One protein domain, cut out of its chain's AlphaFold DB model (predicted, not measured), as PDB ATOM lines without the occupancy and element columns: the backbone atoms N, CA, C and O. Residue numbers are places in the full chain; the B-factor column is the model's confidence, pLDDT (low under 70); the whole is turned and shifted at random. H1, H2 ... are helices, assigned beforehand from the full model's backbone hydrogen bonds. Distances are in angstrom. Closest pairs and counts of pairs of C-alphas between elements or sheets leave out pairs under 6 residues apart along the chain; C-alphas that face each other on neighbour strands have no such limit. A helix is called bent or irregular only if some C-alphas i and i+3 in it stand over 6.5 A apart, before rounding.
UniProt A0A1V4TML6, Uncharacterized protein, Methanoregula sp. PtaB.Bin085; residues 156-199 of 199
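AT A GLANCE: This is residues 156 to 199 of the 199 residues of an uncharacterized protein of Methanoregula sp. PtaB.Bin085 (UniProt A0A1V4TML6). A long helix, H1, and a shorter one, H2, make an uneven V: after a turn at the end of H1 the chain folds back, and H2 starts close to the second half of H1 and splays away from it. The free arms of the V are residues 156 to 164 of H1 and, on the other side, residues 193 to 199, of which 193 to 196 belong to H2. The printed part has 44 residues with two named helices, H1 then H2, and no named strand; its class is all helix. It is elongated, with spans of 35 by 20 by 14 A, and only just loose, close to compact, with a radius of gyration of the C-alphas of 11.5 A.

HOW THE PARTS SIT: H1, residues 156 to 178, is the longest helix. It touches H2, residues 184 to 196, with residues 168 to 172 alone. The closest C-alphas of the two are those of Ile 172 and Ala 187, 6.8 A apart. The helices run opposite ways at a steep tilt of 53 degrees, and their centres are 11.3 A apart. In H1 and H2 every O i to N i+4 pair is within hydrogen-bond range.

IN THESE COORDINATES: H1 measures 33.6 A from C-alpha 156 at (31.584, -18.284, -45.643) to C-alpha 178 at (11.935, -32.447, -22.426). H2 measures 18.9 A from its first to its last C-alpha and ends with C-alpha 196 at (14.989, -29.998, -47.035). Neither helix is bent.

THE WHOLE: The two C-alphas farthest apart are those of Asp 156 and Asn 181, at 35.6 A. The printed part has no cut, and the link from H1 to H2, 5 residues, is tight. Residue 199 is the chain's last. The mean pLDDT of the printed part is 79.0, and residues 190 to 199 are under 70.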
ATOM      1  N   ASP A 156      32.995 -18.570 -45.951       89.75
ATOM      2  CA  ASP A 156      31.584 -18.284 -45.643       89.75
ATOM      3  C   ASP A 156      30.722 -19.554 -45.627       89.75
ATOM      4  O   ASP A 156      29.856 -19.734 -44.769       89.75
ATOM      5  N   SER A 157      31.000 -20.491 -46.537       88.94
ATOM      6  CA  SER A 157      30.300 -21.777 -46.585       88.94
ATOM      7  C   SER A 157      30.552 -22.628 -45.335       88.94
ATOM      8  O   SER A 157      29.650 -23.304 -44.840       88.94
ATOM      9  N   GLU A 158      31.771 -22.586 -44.794       88.94
ATOM     10  CA  GLU A 158      32.125 -23.291 -43.566       88.94
ATOM     11  C   GLU A 158      31.540 -22.595 -42.343       88.94
ATOM     12  O   GLU A 158      31.018 -23.270 -41.458       88.94
ATOM     13  N   PHE A 159      31.566 -21.261 -42.318       90.12
ATOM     14  CA  PHE A 159      30.907 -20.464 -41.291       90.12
ATOM     15  C   PHE A 159      29.422 -20.824 -41.182       90.12
ATOM     16  O   PHE A 159      28.937 -21.135 -40.093       90.12
ATOM     17  N   LEU A 160      28.704 -20.849 -42.311       91.25
ATOM     18  CA  LEU A 160      27.284 -21.197 -42.339       91.25
ATOM     19  C   LEU A 160      27.034 -22.624 -41.847       91.25
ATOM     20  O   LEU A 160      26.127 -22.829 -41.042       91.25
ATOM     21  N   LYS A 161      27.866 -23.592 -42.251       90.88
ATOM     22  CA  LYS A 161      27.770 -24.976 -41.761       90.88
ATOM     23  C   LYS A 161      27.961 -25.062 -40.249       90.88
ATOM     24  O   LYS A 161      27.171 -25.717 -39.578       90.88
ATOM     25  N   ILE A 162      28.977 -24.391 -39.704       89.94
ATOM     26  CA  ILE A 162      29.239 -24.369 -38.257       89.94
ATOM     27  C   ILE A 162      28.054 -23.740 -37.522       89.94
ATOM     28  O   ILE A 162      27.561 -24.299 -36.545       89.94
ATOM     29  N   LYS A 163      27.543 -22.614 -38.030       89.31
ATOM     30  CA  LYS A 163      26.391 -21.913 -37.459       89.31
ATOM     31  C   LYS A 163      25.124 -22.776 -37.468       89.31
ATOM     32  O   LYS A 163      24.437 -22.854 -36.455       89.31
ATOM     33  N   GLN A 164      24.823 -23.451 -38.577       89.56
ATOM     34  CA  GLN A 164      23.691 -24.379 -38.677       89.56
ATOM     35  C   GLN A 164      23.838 -25.553 -37.704       89.56
ATOM     36  O   GLN A 164      22.900 -25.877 -36.977       89.56
ATOM     37  N   GLN A 165      25.028 -26.156 -37.637       88.94
ATOM     38  CA  GLN A 165      25.311 -27.239 -36.694       88.94
ATOM     39  C   GLN A 165      25.135 -26.792 -35.243       88.94
ATOM     40  O   GLN A 165      24.588 -27.547 -34.444       88.94
ATOM     41  N   PHE A 166      25.564 -25.577 -34.902       90.81
ATOM     42  CA  PHE A 166      25.355 -25.006 -33.576       90.81
ATOM     43  C   PHE A 166      23.864 -24.911 -33.230       90.81
ATOM     44  O   PHE A 166      23.443 -25.474 -32.222       90.81
ATOM     45  N   TYR A 167      23.048 -24.289 -34.086       89.38
ATOM     46  CA  TYR A 167      21.608 -24.182 -33.827       89.38
ATOM     47  C   TYR A 167      20.915 -25.542 -33.754       89.38
ATOM     48  O   TYR A 167      20.036 -25.730 -32.916       89.38
ATOM     49  N   ARG A 168      21.357 -26.516 -34.556       86.31
ATOM     50  CA  ARG A 168      20.860 -27.890 -34.462       86.31
ATOM     51  C   ARG A 168      21.168 -28.518 -33.103       86.31
ATOM     52  O   ARG A 168      20.288 -29.137 -32.515       86.31
ATOM     53  N   LYS A 169      22.394 -28.359 -32.589       88.25
ATOM     54  CA  LYS A 169      22.760 -28.852 -31.249       88.25
ATOM     55  C   LYS A 169      21.891 -28.217 -30.167       88.25
ATOM     56  O   LYS A 169      21.434 -28.930 -29.284       88.25
ATOM     57  N   VAL A 170      21.642 -26.909 -30.255       88.00
ATOM     58  CA  VAL A 170      20.778 -26.192 -29.303       88.00
ATOM     59  C   VAL A 170      19.343 -26.729 -29.348       88.00
ATOM     60  O   VAL A 170      18.768 -27.002 -28.299       88.00
ATOM     61  N   ASP A 171      18.774 -26.935 -30.541       87.44
ATOM     62  CA  ASP A 171      17.416 -27.478 -30.689       87.44
ATOM     63  C   ASP A 171      17.284 -28.894 -30.114       87.44
ATOM     64  O   ASP A 171      16.332 -29.188 -29.397       87.44
ATOM     65  N   ILE A 172      18.256 -29.762 -30.400       85.88
ATOM     66  CA  ILE A 172      18.267 -31.140 -29.894       85.88
ATOM     67  C   ILE A 172      18.481 -31.163 -28.384       85.88
ATOM     68  O   ILE A 172      17.789 -31.905 -27.700       85.88
ATOM     69  N   SER A 173      19.386 -30.332 -27.855       85.19
ATOM     70  CA  SER A 173      19.601 -30.212 -26.409       85.19
ATOM     71  C   SER A 173      18.306 -29.847 -25.691       85.19
ATOM     72  O   SER A 173      17.955 -30.492 -24.715       85.19
ATOM     73  N   ARG A 174      17.547 -28.883 -26.223       87.12
ATOM     74  CA  ARG A 174      16.244 -28.507 -25.663       87.12
ATOM     75  C   ARG A 174      15.240 -29.663 -25.692       87.12
ATOM     76  O   ARG A 174      14.515 -29.859 -24.730       87.12
ATOM     77  N   LYS A 175      15.194 -30.433 -26.784       85.69
ATOM     78  CA  LYS A 175      14.311 -31.610 -26.879       85.69
ATOM     79  C   LYS A 175      14.711 -32.719 -25.907       85.69
ATOM     80  O   LYS A 175      13.836 -33.411 -25.414       85.69
ATOM     81  N   LEU A 176      16.005 -32.874 -25.628       86.00
ATOM     82  CA  LEU A 176      16.509 -33.823 -24.631       86.00
ATOM     83  C   LEU A 176      16.138 -33.415 -23.201       86.00
ATOM     84  O   LEU A 176      15.852 -34.283 -22.381       86.00
ATOM     85  N   ASP A 177      16.104 -32.111 -22.911       86.56
ATOM     86  CA  ASP A 177      15.633 -31.614 -21.613       86.56
ATOM     87  C   ASP A 177      14.148 -31.970 -21.379       86.56
ATOM     88  O   ASP A 177      13.734 -32.206 -20.242       86.56
ATOM     89  N   GLU A 178      13.350 -32.045 -22.452       86.69
ATOM     90  CA  GLU A 178      11.935 -32.447 -22.426       86.69
ATOM     91  C   GLU A 178      11.755 -33.979 -22.428       86.69
ATOM     92  O   GLU A 178      10.948 -34.505 -21.660       86.69
ATOM     93  N   ASP A 179      12.521 -34.702 -23.250       86.88
ATOM     94  CA  ASP A 179      12.519 -36.165 -23.355       86.88
ATOM     95  C   ASP A 179      13.944 -36.728 -23.271       86.88
ATOM     96  O   ASP A 179      14.706 -36.751 -24.242       86.88
ATOM     97  N   HIS A 180      14.282 -37.253 -22.094       78.56
ATOM     98  CA  HIS A 180      15.612 -37.784 -21.802       78.56
ATOM     99  C   HIS A 180      15.923 -39.092 -22.551       78.56
ATOM    100  O   HIS A 180      17.086 -39.487 -22.619       78.56
ATOM    101  N   ASN A 181      14.908 -39.774 -23.096       85.06
ATOM    102  CA  ASN A 181      15.069 -41.026 -23.840       85.06
ATOM    103  C   ASN A 181      15.082 -40.813 -25.360       85.06
ATOM    104  O   ASN A 181      15.118 -41.789 -26.114       85.06
ATOM    105  N   LEU A 182      15.044 -39.558 -25.817       79.62
ATOM    106  CA  LEU A 182      15.088 -39.223 -27.231       79.62
ATOM    107  C   LEU A 182      16.371 -39.766 -27.876       79.62
ATOM    108  O   LEU A 182      17.487 -39.438 -27.468       79.62
ATOM    109  N   ASP A 183      16.209 -40.541 -28.948       81.69
ATOM    110  CA  ASP A 183      17.334 -40.966 -29.776       81.69
ATOM    111  C   ASP A 183      17.913 -39.757 -30.531       81.69
ATOM    112  O   ASP A 183      17.286 -39.166 -31.420       81.69
ATOM    113  N   ILE A 184      19.145 -39.397 -30.171       78.50
ATOM    114  CA  ILE A 184      19.889 -38.268 -30.732       78.50
ATOM    115  C   ILE A 184      20.112 -38.449 -32.239       78.50
ATOM    116  O   ILE A 184      19.991 -37.482 -32.997       78.50
ATOM    117  N   ASP A 185      20.400 -39.668 -32.698       79.38
ATOM    118  CA  ASP A 185      20.672 -39.943 -34.109       79.38
ATOM    119  C   ASP A 185      19.400 -39.796 -34.946       79.38
ATOM    120  O   ASP A 185      19.428 -39.244 -36.055       79.38
ATOM    121  N   GLN A 186      18.261 -40.228 -34.401       76.19
ATOM    122  CA  GLN A 186      16.957 -40.037 -35.031       76.19
ATOM    123  C   GLN A 186      16.558 -38.552 -35.053       76.19
ATOM    124  O   GLN A 186      16.123 -38.044 -36.094       76.19
ATOM    125  N   ALA A 187      16.782 -37.827 -33.954       71.75
ATOM    126  CA  ALA A 187      16.509 -36.396 -33.854       71.75
ATOM    127  C   ALA A 187      17.365 -35.564 -34.828       71.75
ATOM    128  O   ALA A 187      16.862 -34.620 -35.449       71.75
ATOM    129  N   MET A 188      18.638 -35.937 -35.032       72.88
ATOM    130  CA  MET A 188      19.508 -35.289 -36.020       72.88
ATOM    131  C   MET A 188      19.007 -35.488 -37.456       72.88
ATOM    132  O   MET A 188      19.000 -34.526 -38.227       72.88
ATOM    133  N   LYS A 189      18.550 -36.697 -37.808       73.44
ATOM    134  CA  LYS A 189      18.035 -37.020 -39.153       73.44
ATOM    135  C   LYS A 189      16.704 -36.329 -39.459       73.44
ATOM    136  O   LYS A 189      16.520 -35.813 -40.560       73.44
ATOM    137  N   MET A 190      15.786 -36.265 -38.491       66.62
ATOM    138  CA  MET A 190      14.501 -35.573 -38.672       66.62
ATOM    139  C   MET A 190      14.681 -34.076 -38.943       66.62
ATOM    140  O   MET A 190      13.954 -33.501 -39.757       66.62
ATOM    141  N   HIS A 191      15.668 -33.435 -38.311       65.38
ATOM    142  CA  HIS A 191      15.955 -32.021 -38.552       65.38
ATOM    143  C   HIS A 191      16.469 -31.773 -39.984       65.38
ATOM    144  O   HIS A 191      16.021 -30.834 -40.638       65.38
ATOM    145  N   GLU A 192      17.325 -32.658 -40.508       64.06
ATOM    146  CA  GLU A 192      17.812 -32.593 -41.896       64.06
ATOM    147  C   GLU A 192      16.686 -32.783 -42.927       64.06
ATOM    148  O   GLU A 192      16.636 -32.068 -43.928       64.06
ATOM    149  N   MET A 193      15.734 -33.688 -42.672       60.22
ATOM    150  CA  MET A 193      14.541 -33.846 -43.522       60.22
ATOM    151  C   MET A 193      13.636 -32.607 -43.505       60.22
ATOM    152  O   MET A 193      13.131 -32.198 -44.548       60.22
ATOM    153  N   THR A 194      13.451 -31.984 -42.340       61.16
ATOM    154  CA  THR A 194      12.548 -30.832 -42.180       61.16
ATOM    155  C   THR A 194      13.094 -29.564 -42.849       61.16
ATOM    156  O   THR A 194      12.320 -28.772 -43.383       61.16
ATOM    157  N   GLU A 195      14.415 -29.366 -42.858       59.25
ATOM    158  CA  GLU A 195      15.062 -28.265 -43.592       59.25
ATOM    159  C   GLU A 195      14.984 -28.457 -45.115       59.25
ATOM    160  O   GLU A 195      14.770 -27.489 -45.844       59.25
ATOM    161  N   ASN A 196      15.095 -29.697 -45.603       58.94
ATOM    162  CA  ASN A 196      14.989 -29.998 -47.035       58.94
ATOM    163  C   ASN A 196      13.562 -29.849 -47.584       58.94
ATOM    164  O   ASN A 196      13.406 -29.550 -48.760       58.94
ATOM    165  N   LEU A 197      12.533 -30.015 -46.746       50.22
ATOM    166  CA  LEU A 197      11.123 -29.814 -47.116       50.22
ATOM    167  C   LEU A 197      10.692 -28.336 -47.147       50.22
ATOM    168  O   LEU A 197       9.592 -28.032 -47.602       50.22
ATOM    169  N   LYS A 198      11.521 -27.421 -46.627       51.69
ATOM    170  CA  LYS A 198      11.269 -25.967 -46.622       51.69
ATOM    171  C   LYS A 198      11.985 -25.215 -47.754       51.69
ATOM    172  O   LYS A 198      11.864 -23.992 -47.821       51.69
ATOM    173  N   LYS A 199      12.744 -25.924 -48.591       43.91
ATOM    174  CA  LYS A 199      13.325 -25.422 -49.843       43.91
ATOM    175  C   LYS A 199      12.435 -25.792 -51.017       43.91
ATOM    176  O   LYS A 199      12.405 -24.978 -51.962       43.91
TER     177      LYS A 199